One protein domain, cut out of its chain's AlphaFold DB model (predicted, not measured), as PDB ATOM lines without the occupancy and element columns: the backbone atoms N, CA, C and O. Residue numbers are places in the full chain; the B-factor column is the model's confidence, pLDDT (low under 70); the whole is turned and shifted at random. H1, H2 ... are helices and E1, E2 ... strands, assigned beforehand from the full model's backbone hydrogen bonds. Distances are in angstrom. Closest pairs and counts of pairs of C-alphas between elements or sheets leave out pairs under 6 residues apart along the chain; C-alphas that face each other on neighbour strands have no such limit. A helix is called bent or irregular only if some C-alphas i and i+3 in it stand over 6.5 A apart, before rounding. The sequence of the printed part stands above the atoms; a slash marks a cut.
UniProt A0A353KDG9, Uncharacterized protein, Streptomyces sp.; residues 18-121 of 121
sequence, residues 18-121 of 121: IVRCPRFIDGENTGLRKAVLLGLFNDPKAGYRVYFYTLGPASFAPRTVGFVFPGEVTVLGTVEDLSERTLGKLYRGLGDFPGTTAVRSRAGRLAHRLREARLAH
ATOM      1  N   ILE A  18     -14.898  75.098 -32.689       95.25
ATOM      2  CA  ILE A  18     -15.745  76.224 -33.072       95.25
ATOM      3  C   ILE A  18     -16.709  76.511 -31.941       95.25
ATOM      4  O   ILE A  18     -17.407  75.627 -31.446       95.25
ATOM      5  N   VAL A  19     -16.757  77.776 -31.550       95.00
ATOM      6  CA  VAL A  19     -17.506  78.215 -30.385       95.00
ATOM      7  C   VAL A  19     -18.320  79.461 -30.677       95.00
ATOM      8  O   VAL A  19     -18.033  80.221 -31.606       95.00
ATOM      9  N   ARG A  20     -19.339  79.682 -29.855       95.50
ATOM     10  CA  ARG A  20     -20.032  80.956 -29.716       95.50
ATOM     11  C   ARG A  20     -19.660  81.560 -28.372       95.50
ATOM     12  O   ARG A  20     -19.815  80.900 -27.351       95.50
ATOM     13  N   CYS A  21     -19.180  82.795 -28.380       94.00
ATOM     14  CA  CYS A  21     -18.742  83.489 -27.172       94.00
ATOM     15  C   CYS A  21     -18.964  85.003 -27.284       94.00
ATOM     16  O   CYS A  21     -19.090  85.519 -28.405       94.00
ATOM     17  N   PRO A  22     -19.029  85.729 -26.154       93.81
ATOM     18  CA  PRO A  22     -19.039  87.184 -26.169       93.81
ATOM     19  C   PRO A  22     -17.741  87.724 -26.768       93.81
ATOM     20  O   PRO A  22     -16.678  87.103 -26.692       93.81
ATOM     21  N   ARG A  23     -17.833  88.899 -27.389       93.31
ATOM     22  CA  ARG A  23     -16.676  89.636 -27.887       93.31
ATOM     23  C   ARG A  23     -16.592  90.971 -27.177       93.31
ATOM     24  O   ARG A  23     -17.476  91.804 -27.351       93.31
ATOM     25  N   PHE A  24     -15.484  91.196 -26.488       89.06
ATOM     26  CA  PHE A  24     -15.221  92.452 -25.804       89.06
ATOM     27  C   PHE A  24     -14.297  93.359 -26.624       89.06
ATOM     28  O   PHE A  24     -13.253  92.916 -27.112       89.06
ATOM     29  N   ILE A  25     -14.676  94.628 -26.773       87.56
ATOM     30  CA  ILE A  25     -13.814  95.694 -27.294       87.56
ATOM     31  C   ILE A  25     -13.715  96.754 -26.212       87.56
ATOM     32  O   ILE A  25     -14.739  97.255 -25.776       87.56
ATOM     33  N   ASP A  26     -12.498  97.050 -25.762       85.88
ATOM     34  CA  ASP A  26     -12.234  98.105 -24.771       85.88
ATOM     35  C   ASP A  26     -13.121  98.009 -23.511       85.88
ATOM     36  O   ASP A  26     -13.512  99.003 -22.916       85.88
ATOM     37  N   GLY A  27     -13.420  96.770 -23.096       84.19
ATOM     38  CA  GLY A  27     -14.262  96.458 -21.935       84.19
ATOM     39  C   GLY A  27     -15.752  96.292 -22.249       84.19
ATOM     40  O   GLY A  27     -16.475  95.704 -21.451       84.19
ATOM     41  N   GLU A  28     -16.214  96.709 -23.426       88.75
ATOM     42  CA  GLU A  28     -17.622  96.635 -23.811       88.75
ATOM     43  C   GLU A  28     -17.961  95.325 -24.522       88.75
ATOM     44  O   GLU A  28     -17.288  94.911 -25.472       88.75
ATOM     45  N   ASN A  29     -19.045  94.674 -24.094       90.31
ATOM     46  CA  ASN A  29     -19.562  93.486 -24.763       90.31
ATOM     47  C   ASN A  29     -20.265  93.878 -26.072       90.31
ATOM     48  O   ASN A  29     -21.367  94.420 -26.072       90.31
ATOM     49  N   THR A  30     -19.656  93.530 -27.202       90.06
ATOM     50  CA  THR A  30     -20.185  93.784 -28.556       90.06
ATOM     51  C   THR A  30     -21.113  92.677 -29.074       90.06
ATOM     52  O   THR A  30     -21.476  92.649 -30.255       90.06
ATOM     53  N   GLY A  31     -21.486  91.742 -28.197       91.31
ATOM     54  CA  GLY A  31     -22.416  90.650 -28.454       91.31
ATOM     55  C   GLY A  31     -21.750  89.296 -28.707       91.31
ATOM     56  O   GLY A  31     -20.528  89.162 -28.813       91.31
ATOM     57  N   LEU A  32     -22.591  88.264 -28.821       93.69
ATOM     58  CA  LEU A  32     -22.161  86.889 -29.075       93.69
ATOM     59  C   LEU A  32     -21.764  86.689 -30.542       93.69
ATOM     60  O   LEU A  32     -22.556  86.938 -31.456       93.69
ATOM     61  N   ARG A  33     -20.569  86.152 -30.777       94.75
ATOM     62  CA  ARG A  33     -20.024  85.882 -32.114       94.75
ATOM     63  C   ARG A  33     -19.497  84.457 -32.212       94.75
ATOM     64  O   ARG A  33     -19.187  83.826 -31.207       94.75
ATOM     65  N   LYS A  34     -19.402  83.957 -33.446       94.50
ATOM     66  CA  LYS A  34     -18.695  82.706 -33.731       94.50
ATOM     67  C   LYS A  34     -17.196  82.962 -33.733       94.50
ATOM     68  O   LYS A  34     -16.737  83.946 -34.316       94.50
ATOM     69  N   ALA A  35     -16.454  82.058 -33.119       95.44
ATOM     70  CA  ALA A  35     -15.009  82.090 -33.087       95.44
ATOM     71  C   ALA A  35     -14.434  80.678 -33.193       95.44
ATOM     72  O   ALA A  35     -15.129  79.686 -32.973       95.44
ATOM     73  N   VAL A  36     -13.156  80.600 -33.541       95.38
ATOM     74  CA  VAL A  36     -12.363  79.378 -33.422       95.38
ATOM     75  C   VAL A  36     -11.448  79.502 -32.215       95.38
ATOM     76  O   VAL A  36     -10.826  80.548 -32.007       95.38
ATOM     77  N   LEU A  37     -11.362  78.442 -31.424       94.50
ATOM     78  CA  LEU A  37     -10.406  78.334 -30.336       94.50
ATOM     79  C   LEU A  37      -9.000  78.152 -30.900       94.50
ATOM     80  O   LEU A  37      -8.742  77.230 -31.671       94.50
ATOM     81  N   LEU A  38      -8.086  79.034 -30.509       92.19
ATOM     82  CA  LEU A  38      -6.668  78.948 -30.861       92.19
ATOM     83  C   LEU A  38      -5.888  78.090 -29.859       92.19
ATOM     84  O   LEU A  38      -4.867  77.511 -30.215       92.19
ATOM     85  N   GLY A  39      -6.403  77.981 -28.635       88.94
ATOM     86  CA  GLY A  39      -5.820  77.216 -27.542       88.94
ATOM     87  C   GLY A  39      -5.980  77.945 -26.213       88.94
ATOM     88  O   GLY A  39      -6.657  78.976 -26.125       88.94
ATOM     89  N   LEU A  40      -5.343  77.407 -25.179       87.56
ATOM     90  CA  LEU A  40      -5.242  78.062 -23.880       87.56
ATOM     91  C   LEU A  40      -4.367  79.311 -23.977       87.56
ATOM     92  O   LEU A  40      -3.389  79.338 -24.725       87.56
ATOM     93  N   PHE A  41      -4.719  80.353 -23.221       80.56
ATOM     94  CA  PHE A  41      -3.827  81.503 -23.076       80.56
ATOM     95  C   PHE A  41      -2.636  81.177 -22.169       80.56
ATOM     96  O   PHE A  41      -1.516  81.573 -22.480       80.56
ATOM     97  N   ASN A  42      -2.895  80.453 -21.076       78.12
ATOM     98  CA  ASN A  42      -1.874  79.955 -20.158       78.12
ATOM     99  C   ASN A  42      -2.361  78.660 -19.484       78.12
ATOM    100  O   ASN A  42      -1.984  77.569 -19.894       78.12
ATOM    101  N   ASP A  43      -3.326  78.789 -18.568       73.06
ATOM    102  CA  ASP A  43      -3.958  77.680 -17.847       73.06
ATOM    103  C   ASP A  43      -5.445  77.532 -18.208       73.06
ATOM    104  O   ASP A  43      -6.083  78.521 -18.580       73.06
ATOM    105  N   PRO A  44      -6.061  76.350 -18.008       69.94
ATOM    106  CA  PRO A  44      -7.495  76.129 -18.241       69.94
ATOM    107  C   PRO A  44      -8.416  77.129 -17.537       69.94
ATOM    108  O   PRO A  44      -9.480  77.468 -18.049       69.94
ATOM    109  N   LYS A  45      -7.998  77.640 -16.373       76.25
ATOM    110  CA  LYS A  45      -8.741  78.656 -15.613       76.25
ATOM    111  C   LYS A  45      -8.513  80.082 -16.122       76.25
ATOM    112  O   LYS A  45      -9.375  80.929 -15.920       76.25
ATOM    113  N   ALA A  46      -7.383  80.342 -16.783       78.19
ATOM    114  CA  ALA A  46      -7.041  81.654 -17.339       78.19
ATOM    115  C   ALA A  46      -7.829  81.974 -18.622       78.19
ATOM    116  O   ALA A  46      -7.825  83.112 -19.086       78.19
ATOM    117  N   GLY A  47      -8.515  80.973 -19.179       87.25
ATOM    118  CA  GLY A  47      -9.348  81.116 -20.356       87.25
ATOM    119  C   GLY A  47      -8.629  80.782 -21.654       87.25
ATOM    120  O   GLY A  47      -7.459  80.387 -21.713       87.25
ATOM    121  N   TYR A  48      -9.391  80.917 -22.725       91.56
ATOM    122  CA  TYR A  48      -8.992  80.527 -24.055       91.56
ATOM    123  C   TYR A  48      -8.744  81.743 -24.930       91.56
ATOM    124  O   TYR A  48      -9.458  82.746 -24.857       91.56
ATOM    125  N   ARG A  49      -7.765  81.622 -25.825       92.88
ATOM    126  CA  ARG A  49      -7.605  82.556 -26.934       92.88
ATOM    127  C   ARG A  49      -8.541  82.141 -28.065       92.88
ATOM    128  O   ARG A  49      -8.529  80.990 -28.503       92.88
ATOM    129  N   VAL A  50      -9.313  83.092 -28.571       94.25
ATOM    130  CA  VAL A  50     -10.282  82.877 -29.650       94.25
ATOM    131  C   VAL A  50     -10.053  83.835 -30.807       94.25
ATOM    132  O   VAL A  50      -9.612  84.966 -30.615       94.25
ATOM    133  N   TYR A  51     -10.379  83.385 -32.015       95.56
ATOM    134  CA  TYR A  51     -10.336  84.192 -33.229       95.56
ATOM    135  C   TYR A  51     -11.719  84.282 -33.880       95.56
ATOM    136  O   TYR A  51     -12.296  83.284 -34.321       95.56
ATOM    137  N   PHE A  52     -12.243  85.502 -33.964       94.88
ATOM    138  CA  PHE A  52     -13.521  85.845 -34.581       94.88
ATOM    139  C   PHE A  52     -13.376  85.922 -36.106       94.88
ATOM    140  O   PHE A  52     -13.408  86.996 -36.706       94.88
ATOM    141  N   TYR A  53     -13.235  84.758 -36.740       91.88
ATOM    142  CA  TYR A  53     -12.904  84.591 -38.163       91.88
ATOM    143  C   TYR A  53     -13.892  85.223 -39.161       91.88
ATOM    144  O   TYR A  53     -13.614  85.280 -40.359       91.88
ATOM    145  N   THR A  54     -15.057  85.686 -38.702       90.00
ATOM    146  CA  THR A  54     -16.029  86.416 -39.528       90.00
ATOM    147  C   THR A  54     -15.752  87.916 -39.616       90.00
ATOM    148  O   THR A  54     -16.388  88.583 -40.423       90.00
ATOM    149  N   LEU A  55     -14.863  88.459 -38.778       90.50
ATOM    150  CA  LEU A  55     -14.635  89.903 -38.645       90.50
ATOM    151  C   LEU A  55     -13.431  90.426 -39.438       90.50
ATOM    152  O   LEU A  55     -13.235  91.634 -39.503       90.50
ATOM    153  N   GLY A  56     -12.638  89.542 -40.038       89.62
ATOM    154  CA  GLY A  56     -11.426  89.906 -40.770       89.62
ATOM    155  C   GLY A  56     -10.205  89.139 -40.266       89.62
ATOM    156  O   GLY A  56     -10.381  88.190 -39.506       89.62
ATOM    157  N   PRO A  57      -8.991  89.520 -40.701       91.38
ATOM    158  CA  PRO A  57      -7.754  88.833 -40.340       91.38
ATOM    159  C   PRO A  57      -7.463  88.917 -38.838       91.38
ATOM    160  O   PRO A  57      -7.913  89.842 -38.160       91.38
ATOM    161  N   ALA A  58      -6.708  87.948 -38.326       90.25
ATOM    162  CA  ALA A  58      -6.284  87.862 -36.938       90.25
ATOM    163  C   ALA A  58      -5.408  89.066 -36.574       90.25
ATOM    164  O   ALA A  58      -4.339  89.279 -37.140       90.25
ATOM    165  N   SER A  59      -5.890  89.862 -35.628       86.25
ATOM    166  CA  SER A  59      -5.212  91.028 -35.091       86.25
ATOM    167  C   SER A  59      -5.696  91.300 -33.665       86.25
ATOM    168  O   SER A  59      -6.817  90.946 -33.282       86.25
ATOM    169  N   PHE A  60      -4.839  91.941 -32.872       79.31
ATOM    170  CA  PHE A  60      -5.232  92.546 -31.597       79.31
ATOM    171  C   PHE A  60      -5.829  93.949 -31.792       79.31
ATOM    172  O   PHE A  60      -6.611  94.399 -30.961       79.31
ATOM    173  N   ALA A  61      -5.516  94.608 -32.911       79.44
ATOM    174  CA  ALA A  61      -6.069  95.892 -33.327       79.44
ATOM    175  C   ALA A  61      -6.246  95.885 -34.864       79.44
ATOM    176  O   ALA A  61      -5.254  95.962 -35.591       79.44
ATOM    177  N   PRO A  62      -7.473  95.723 -35.395       77.12
ATOM    178  CA  PRO A  62      -8.741  95.583 -34.674       77.12
ATOM    179  C   PRO A  62      -8.835  94.251 -33.913       77.12
ATOM    180  O   PRO A  62      -8.318  93.243 -34.380       77.12
ATOM    181  N   ARG A  63      -9.519  94.243 -32.756       84.69
ATOM    182  CA  ARG A  63      -9.705  93.078 -31.859       84.69
ATOM    183  C   ARG A  63     -10.533  91.963 -32.519       84.69
ATOM    184  O   ARG A  63     -11.728  91.801 -32.237       84.69
ATOM    185  N   THR A  64      -9.930  91.235 -33.453       89.94
ATOM    186  CA  THR A  64     -10.471  90.010 -34.064       89.94
ATOM    187  C   THR A  64      -9.957  88.770 -33.342       89.94
ATOM    188  O   THR A  64     -10.572  87.710 -33.442       89.94
ATOM    189  N   VAL A  65      -8.886  88.909 -32.561       91.62
ATOM    190  CA  VAL A  65      -8.450  87.947 -31.549       91.62
ATOM    191  C   VAL A  65      -8.835  88.465 -30.169       91.62
ATOM    192  O   VAL A  65      -8.679  89.650 -29.871       91.62
ATOM    193  N   GLY A  66      -9.356  87.576 -29.331       90.50
ATOM    194  CA  GLY A  66      -9.788  87.900 -27.978       90.50
ATOM    195  C   GLY A  66      -9.546  86.765 -26.995       90.50
ATOM    196  O   GLY A  66      -8.982  85.721 -27.338       90.50
ATOM    197  N   PHE A  67     -10.003  86.999 -25.770       90.88
ATOM    198  CA  PHE A  67      -9.951  86.055 -24.665       90.88
ATOM    199  C   PHE A  67     -11.361  85.785 -24.159       90.88
ATOM    200  O   PHE A  67     -12.199  86.686 -24.169       90.88
ATOM    201  N   VAL A  68     -11.612  84.543 -23.761       90.88
ATOM    202  CA  VAL A  68     -12.903  84.101 -23.235       90.88
ATOM    203  C   VAL A  68     -12.687  83.102 -22.107       90.88
ATOM    204  O   VAL A  68     -11.807  82.240 -22.197       90.88
ATOM    205  N   PHE A  69     -13.488  83.187 -21.050       89.31
ATOM    206  CA  PHE A  69     -13.440  82.211 -19.968       89.31
ATOM    207  C   PHE A  69     -14.213  80.938 -20.318       89.31
ATOM    208  O   PHE A  69     -15.187  81.003 -21.063       89.31
ATOM    209  N   PRO A  70     -13.855  79.768 -19.754       86.12
ATOM    210  CA  PRO A  70     -14.522  78.506 -20.078       86.12
ATOM    211  C   PRO A  70     -16.048  78.533 -19.903       86.12
ATOM    212  O   PRO A  70     -16.757  77.934 -20.703       86.12
ATOM    213  N   GLY A  71     -16.557  79.266 -18.907       85.81
ATOM    214  CA  GLY A  71     -17.997  79.403 -18.651       85.81
ATOM    215  C   GLY A  71     -18.755  80.308 -19.631       85.81
ATOM    216  O   GLY A  71     -19.980  80.335 -19.606       85.81
ATOM    217  N   GLU A  72     -18.060  81.043 -20.500       87.50
ATOM    218  CA  GLU A  72     -18.659  81.974 -21.469       87.50
ATOM    219  C   GLU A  72     -18.719  81.386 -22.890       87.50
ATOM    220  O   GLU A  72     -19.080  82.068 -23.856       87.50
ATOM    221  N   VAL A  73     -18.319  80.122 -23.037       91.12
ATOM    222  CA  VAL A  73     -18.160  79.443 -24.319       91.12
ATOM    223  C   VAL A  73     -19.299  78.455 -24.528       91.12
ATOM    224  O   VAL A  73     -19.545  77.578 -23.708       91.12
ATOM    225  N   THR A  74     -19.961  78.537 -25.678       93.69
ATOM    226  CA  THR A  74     -20.849  77.478 -26.172       93.69
ATOM    227  C   THR A  74     -20.182  76.769 -27.342       93.69
ATOM    228  O   THR A  74     -19.886  77.403 -28.356       93.69
ATOM    229  N   VAL A  75     -19.946  75.462 -27.232       93.75
ATOM    230  CA  VAL A  75     -19.360  74.660 -28.317       93.75
ATOM    231  C   VAL A  75     -20.385  74.471 -29.435       93.75
ATOM    232  O   VAL A  75     -21.542  74.156 -29.179       93.75
ATOM    233  N   LEU A  76     -19.961  74.690 -30.681       93.25
ATOM    234  CA  LEU A  76     -20.785  74.520 -31.881       93.25
ATOM    235  C   LEU A  76     -20.313  73.378 -32.788       93.25
ATOM    236  O   LEU A  76     -21.079  72.943 -33.641       93.25
ATOM    237  N   GLY A  77     -19.058  72.950 -32.659       93.12
ATOM    238  CA  GLY A  77     -18.445  71.933 -33.512       93.12
ATOM    239  C   GLY A  77     -16.936  72.119 -33.602       93.12
ATOM    240  O   GLY A  77     -16.316  72.703 -32.711       93.12
ATOM    241  N   THR A  78     -16.344  71.663 -34.696       94.19
ATOM    242  CA  THR A  78     -14.898  71.683 -34.942       94.19
ATOM    243  C   THR A  78     -14.569  72.282 -36.309       94.19
ATOM    244  O   THR A  78     -15.451  72.510 -37.138       94.19
ATOM    245  N   VAL A  79     -13.298  72.611 -36.554       93.50
ATOM    246  CA  VAL A  79     -12.864  73.104 -37.872       93.50
ATOM    247  C   VAL A  79     -13.080  72.063 -38.970       93.50
ATOM    248  O   VAL A  79     -13.271  72.442 -40.120       93.50
ATOM    249  N   GLU A  80     -13.088  70.776 -38.636       91.50
ATOM    250  CA  GLU A  80     -13.381  69.668 -39.545       91.50
ATOM    251  C   GLU A  80     -14.790  69.753 -40.154       91.50
ATOM    252  O   GLU A  80     -14.979  69.351 -41.299       91.50
ATOM    253  N   ASP A  81     -15.743  70.356 -39.440       91.81
ATOM    254  CA  ASP A  81     -17.137  70.499 -39.880       91.81
ATOM    255  C   ASP A  81     -17.346  71.691 -40.836       91.81
ATOM    256  O   ASP A  81     -18.455  71.956 -41.313       91.81
ATOM    257  N   LEU A  82     -16.296  72.475 -41.096       93.12
ATOM    258  CA  LEU A  82     -16.383  73.687 -41.900       93.12
ATOM    259  C   LEU A  82     -16.220  73.409 -43.398       93.12
ATOM    260  O   LEU A  82     -15.429  72.582 -43.838       93.12
ATOM    261  N   SER A  83     -16.905  74.215 -44.213       93.00
ATOM    262  CA  SER A  83     -16.756  74.172 -45.671       93.00
ATOM    263  C   SER A  83     -15.353  74.582 -46.137       93.00
ATOM    264  O   SER A  83     -14.709  75.429 -45.510       93.00
ATOM    265  N   GLU A  84     -14.922  74.087 -47.310       93.56
ATOM    266  CA  GLU A  84     -13.633  74.449 -47.938       93.56
ATOM    267  C   GLU A  84     -13.433  75.973 -47.980       93.56
ATOM    268  O   GLU A  84     -12.374  76.494 -47.621       93.56
ATOM    269  N   ARG A  85     -14.482  76.719 -48.354       92.69
ATOM    270  CA  ARG A  85     -14.447  78.188 -48.409       92.69
ATOM    271  C   ARG A  85     -14.146  78.805 -47.044       92.69
ATOM    272  O   ARG A  85     -13.393  79.776 -46.965       92.69
ATOM    273  N   THR A  86     -14.753  78.280 -45.984       93.81
ATOM    274  CA  THR A  86     -14.557  78.795 -44.625       93.81
ATOM    275  C   THR A  86     -13.165  78.445 -44.122       93.81
ATOM    276  O   THR A  86     -12.487  79.326 -43.603       93.81
ATOM    277  N   LEU A  87     -12.691  77.224 -44.370       94.00
ATOM    278  CA  LEU A  87     -11.328  76.804 -44.043       94.00
ATOM    279  C   LEU A  87     -10.276  77.657 -44.756       94.00
ATOM    280  O   LEU A  87      -9.319  78.103 -44.129       94.00
ATOM    281  N   GLY A  88     -10.494  77.979 -46.033       91.88
ATOM    282  CA  GLY A  88      -9.634  78.891 -46.786       91.88
ATOM    283  C   GLY A  88      -9.606  80.308 -46.203       91.88
ATOM    284  O   GLY A  88      -8.536  80.910 -46.113       91.88
ATOM    285  N   LYS A  89     -10.755  80.843 -45.761       91.88
ATOM    286  CA  LYS A  89     -10.815  82.136 -45.053       91.88
ATOM    287  C   LYS A  89     -10.078  82.086 -43.721       91.88
ATOM    288  O   LYS A  89      -9.363  83.023 -43.392       91.88
ATOM    289  N   LEU A  90     -10.244  81.000 -42.977       93.25
ATOM    290  CA  LEU A  90      -9.629  80.797 -41.673       93.25
ATOM    291  C   LEU A  90      -8.101  80.719 -41.821       93.25
ATOM    292  O   LEU A  90      -7.388  81.474 -41.171       93.25
ATOM    293  N   TYR A  91      -7.605  79.923 -42.773       93.06
ATOM    294  CA  TYR A  91      -6.183  79.825 -43.111       93.06
ATOM    295  C   TYR A  91      -5.562  81.180 -43.480       93.06
ATOM    296  O   TYR A  91      -4.526  81.551 -42.932       93.06
ATOM    297  N   ARG A  92      -6.198  81.933 -44.390       91.94
ATOM    298  CA  ARG A  92      -5.700  83.253 -44.816       91.94
ATOM    299  C   ARG A  92      -5.794  84.288 -43.703       91.94
ATOM    300  O   ARG A  92      -4.885  85.086 -43.538       91.94
ATOM    301  N   GLY A  93      -6.897  84.271 -42.961       90.62
ATOM    302  CA  GLY A  93      -7.163  85.232 -41.904       90.62
ATOM    303  C   GLY A  93      -6.231  85.065 -40.710       90.62
ATOM    304  O   GLY A  93      -5.818  86.067 -40.147       90.62
ATOM    305  N   LEU A  94      -5.841  83.836 -40.357       92.50
ATOM    306  CA  LEU A  94      -4.839  83.613 -39.310       92.50
ATOM    307  C   LEU A  94      -3.448  84.121 -39.711       92.50
ATOM    308  O   LEU A  94      -2.720  84.593 -38.844       92.50
ATOM    309  N   GLY A  95      -3.090  84.052 -40.999       89.31
ATOM    310  CA  GLY A  95      -1.804  84.542 -41.496       89.31
ATOM    311  C   GLY A  95      -0.626  84.014 -40.671       89.31
ATOM    312  O   GLY A  95      -0.581  82.835 -40.322       89.31
ATOM    313  N   ASP A  96       0.300  84.894 -40.307       87.69
ATOM    314  CA  ASP A  96       1.433  84.568 -39.430       87.69
ATOM    315  C   ASP A  96       1.197  85.017 -37.977       87.69
ATOM    316  O   ASP A  96       2.136  85.273 -37.225       87.69
ATOM    317  N   PHE A  97      -0.069  85.128 -37.558       87.25
ATOM    318  CA  PHE A  97      -0.398  85.609 -36.222       87.25
ATOM    319  C   PHE A  97       0.112  84.644 -35.129       87.25
ATOM    320  O   PHE A  97      -0.155  83.435 -35.199       87.25
ATOM    321  N   PRO A  98       0.798  85.140 -34.079       85.50
ATOM    322  CA  PRO A  98       1.401  84.291 -33.056       85.50
ATOM    323  C   PRO A  98       0.405  83.372 -32.336       85.50
ATOM    324  O   PRO A  98      -0.676  83.785 -31.904       85.50
ATOM    325  N   GLY A  99       0.797  82.110 -32.146       83.06
ATOM    326  CA  GLY A  99      -0.019  81.113 -31.442       83.06
ATOM    327  C   GLY A  99      -1.179  80.549 -32.267       83.06
ATOM    328  O   GLY A  99      -2.096  79.966 -31.700       83.06
ATOM    329  N   THR A 100      -1.163  80.715 -33.594       89.25
ATOM    330  CA  THR A 100      -2.214  80.189 -34.487       89.25
ATOM    331  C   THR A 100      -1.757  79.024 -35.354       89.25
ATOM    332  O   THR A 100      -2.585  78.406 -36.021       89.25
ATOM    333  N   THR A 101      -0.463  78.686 -35.327       88.06
ATOM    334  CA  THR A 101       0.174  77.721 -36.234       88.06
ATOM    335  C   THR A 101      -0.570  76.391 -36.290       88.06
ATOM    336  O   THR A 101      -0.876  75.913 -37.377       88.06
ATOM    337  N   ALA A 102      -0.948  75.827 -35.139       88.62
ATOM    338  CA  ALA A 102      -1.653  74.547 -35.087       88.62
ATOM    339  C   ALA A 102      -3.001  74.594 -35.830       88.62
ATOM    340  O   ALA A 102      -3.266  73.759 -36.701       88.62
ATOM    341  N   VAL A 103      -3.830  75.600 -35.534       91.50
ATOM    342  CA  VAL A 103      -5.149  75.779 -36.161       91.50
ATOM    343  C   VAL A 103      -5.009  76.136 -37.638       91.50
ATOM    344  O   VAL A 103      -5.724  75.582 -38.471       91.50
ATOM    345  N   ARG A 104      -4.051  76.999 -37.990       92.69
ATOM    346  CA  ARG A 104      -3.770  77.376 -39.378       92.69
ATOM    347  C   ARG A 104      -3.356  76.167 -40.208       92.69
ATOM    348  O   ARG A 104      -3.960  75.919 -41.249       92.69
ATOM    349  N   SER A 105      -2.364  75.399 -39.759       91.25
ATOM    350  CA  SER A 105      -1.902  74.207 -40.476       91.25
ATOM    351  C   SER A 105      -3.022  73.179 -40.629       91.25
ATOM    352  O   SER A 105      -3.152  72.564 -41.687       91.25
ATOM    353  N   ARG A 106      -3.867  73.016 -39.605       92.31
ATOM    354  CA  ARG A 106      -5.037  72.132 -39.656       92.31
ATOM    355  C   ARG A 106      -6.054  72.592 -40.701       92.31
ATOM    356  O   ARG A 106      -6.398  71.810 -41.584       92.31
ATOM    357  N   ALA A 107      -6.458  73.861 -40.662       91.81
ATOM    358  CA  ALA A 107      -7.392  74.443 -41.624       91.81
ATOM    359  C   ALA A 107      -6.863  74.374 -43.068       91.81
ATOM    360  O   ALA A 107      -7.611  74.032 -43.981       91.81
ATOM    361  N   GLY A 108      -5.567  74.639 -43.274       90.94
ATOM    362  CA  GLY A 108      -4.920  74.553 -44.586       90.94
ATOM    363  C   GLY A 108      -4.937  73.137 -45.166       90.94
ATOM    364  O   GLY A 108      -5.333  72.953 -46.315       90.94
ATOM    365  N   ARG A 109      -4.585  72.124 -44.359       93.00
ATOM    366  CA  ARG A 109      -4.631  70.714 -44.787       93.00
ATOM    367  C   ARG A 109      -6.047  70.259 -45.132       93.00
ATOM    368  O   ARG A 109      -6.233  69.588 -46.140       93.00
ATOM    369  N   LEU A 110      -7.036  70.625 -44.317       93.31
ATOM    370  CA  LEU A 110      -8.436  70.276 -44.575       93.31
ATOM    371  C   LEU A 110      -8.953  70.936 -45.859       93.31
ATOM    372  O   LEU A 110      -9.557  70.263 -46.688       93.31
ATOM    373  N   ALA A 111      -8.653  72.222 -46.069       91.69
ATOM    374  CA  ALA A 111      -9.022  72.918 -47.300       91.69
ATOM    375  C   ALA A 111      -8.393  72.267 -48.543       91.69
ATOM    376  O   ALA A 111      -9.063  72.132 -49.563       91.69
ATOM    377  N   HIS A 112      -7.126  71.848 -48.455       92.00
ATOM    378  CA  HIS A 112      -6.447  71.152 -49.549       92.00
ATOM    379  C   HIS A 112      -7.120  69.818 -49.877       92.00
ATOM    380  O   HIS A 112      -7.484  69.590 -51.024       92.00
ATOM    381  N   ARG A 113      -7.373  68.987 -48.858       92.56
ATOM    382  CA  ARG A 113      -8.027  67.681 -49.028       92.56
ATOM    383  C   ARG A 113      -9.410  67.800 -49.658       92.56
ATOM    384  O   ARG A 113      -9.733  67.049 -50.570       92.56
ATOM    385  N   LEU A 114     -10.223  68.754 -49.197       92.12
ATOM    386  CA  LEU A 114     -11.554  68.989 -49.766       92.12
ATOM    387  C   LEU A 114     -11.480  69.457 -51.222       92.12
ATOM    388  O   LEU A 114     -12.298  69.046 -52.043       92.12
ATOM    389  N   ARG A 115     -10.483  70.283 -51.556       91.62
ATOM    390  CA  ARG A 115     -10.253  70.714 -52.935       91.62
ATOM    391  C   ARG A 115      -9.845  69.556 -53.835       91.62
ATOM    392  O   ARG A 115     -10.378  69.455 -54.933       91.62
ATOM    393  N   GLU A 116      -8.914  68.718 -53.392       92.25
ATOM    394  CA  GLU A 116      -8.481  67.533 -54.140       92.25
ATOM    395  C   GLU A 116      -9.647  66.582 -54.384       92.25
ATOM    396  O   GLU A 116      -9.879  66.194 -55.525       92.25
ATOM    397  N   ALA A 117     -10.439  66.291 -53.348       90.88
ATOM    398  CA  ALA A 117     -11.636  65.467 -53.481       90.88
ATOM    399  C   ALA A 117     -12.615  66.049 -54.511       90.88
ATOM    400  O   ALA A 117     -13.145  65.318 -55.335       90.88
ATOM    401  N   ARG A 118     -12.809  67.375 -54.524       90.19
ATOM    402  CA  ARG A 118     -13.669  68.047 -55.508       90.19
ATOM    403  C   ARG A 118     -13.137  67.967 -56.942       90.19
ATOM    404  O   ARG A 118     -13.939  67.989 -57.858       90.19
ATOM    405  N   LEU A 119     -11.819  67.971 -57.139       90.50
ATOM    406  CA  LEU A 119     -11.197  67.910 -58.470       90.50
ATOM    407  C   LEU A 119     -11.079  66.479 -59.011       90.50
ATOM    408  O   LEU A 119     -10.887  66.302 -60.208       90.50
ATOM    409  N   ALA A 120     -11.148  65.479 -58.133       85.38
ATOM    410  CA  ALA A 120     -11.127  64.063 -58.493       85.38
ATOM    411  C   ALA A 120     -12.503  63.518 -58.930       85.38
ATOM    412  O   ALA A 120     -12.587  62.366 -59.360       85.38
ATOM    413  N   HIS A 121     -13.558  64.327 -58.800       61.78
ATOM    414  CA  HIS A 121     -14.926  64.051 -59.238       61.78
ATOM    415  C   HIS A 121     -15.287  64.928 -60.438       61.78
ATOM    416  O   HIS A 121     -16.071  64.439 -61.281       61.78
TER     417      HIS A 121
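This is residues 18 to 121 of the 121 residues of an uncharacterized protein of Streptomyces sp. (UniProt A0A353KDG9). A strongly twisted sheet of five strands is folded back on itself, with E4 and E3 facing E1 and E5 and the long strand E2 as the hinge between these two leaves. At one end of this folded sheet sits a helical hairpin of H1 and H2, and H2 runs away from the strands, so that the long axis goes from the turn between E1 and E2 to the far end of H2. The printed part has 104 residues with five named strands and two named helices, in the order E1 E2 E3 E4 E5 H1 H2; the sheet's order is E4 E3 E2 E1 E5, antiparallel throughout, and the class is mixed, helices and strands. The whole is compact, with a radius of gyration of the C-alphas of 14.0 A, and its outline is only just elongated, with spans of 49 by 25 by 24 A.

The longest strand, E2, has residues 28 to 40 and measures 22.3 A from first to last C-alpha. E1, residues 18 to 25, measures 20.4 A and begins at C-alpha 18 at (-15.745, 76.224, -33.072). E3 has residues 48 to 51, E4 residues 65 to 68 and E5 residues 74 to 78. H1, residues 84 to 94, measures 15.4 A and begins at C-alpha 84 at (-13.633, 74.449, -47.938). H2, residues 101 to 119, is the longest helix at 26.8 A and ends at C-alpha 119 at (-11.197, 67.910, -58.470).

E4 and E5 are the edge strands of the sheet. E1 to E4 form a meander, each strand the antiparallel neighbour of the one before, and each following pair in it is a hairpin. E2 bends by 101 degrees at residue 31, and E1 bends by 58 degrees at residue 21. The pairing of E2 is staggered, with E1 over its residues 28 to 36 and with E3 over its residues 36 to 40. Between E2 and E1, N 30 and O 23 are within hydrogen-bond range at 2.8 A, as are N 19 and O 35 at 2.9 A. Between E3 and E2, N 38 and O 49 are 2.8 A apart, and between E4 and E3, N 48 and O 68 are 2.8 A apart, both within hydrogen-bond range. E5 is antiparallel to E1, with N 20 and O 74 within hydrogen-bond range at 2.8 A. In this folded sheet, one sheet bent back on itself into two leaves that face each other, the closest C-alphas of E1 and E4 are those of Cys 21 and Val 68, 7.1 A apart. E3 and E5 are apart, and so are E4 and E5. H1 only grazes the sheet, with its residues 90 to 94, and H2 only grazes it, with its residues 101 to 104. The closest C-alphas of E2 and H2 are those of Leu 38 and Val 103, 6.4 A apart. H1 and H2 form a helical hairpin and touch, at a shallow tilt of 28 degrees, opposite ways. Their closest C-alphas are those of Glu 84 and Ala 111, 4.9 A apart. In H1 and H2 every O i to N i+4 pair is within hydrogen-bond range.

The two C-alphas farthest apart are those of Gly 27 and His 121, at 49.4 A. The printed part has no cut and ends at residue 121, the chain's last residue. The link from E3 to E4, residues 52 to 64, is long. The mean pLDDT of the printed part is 89.7, and residues 44 and 121 are under 70.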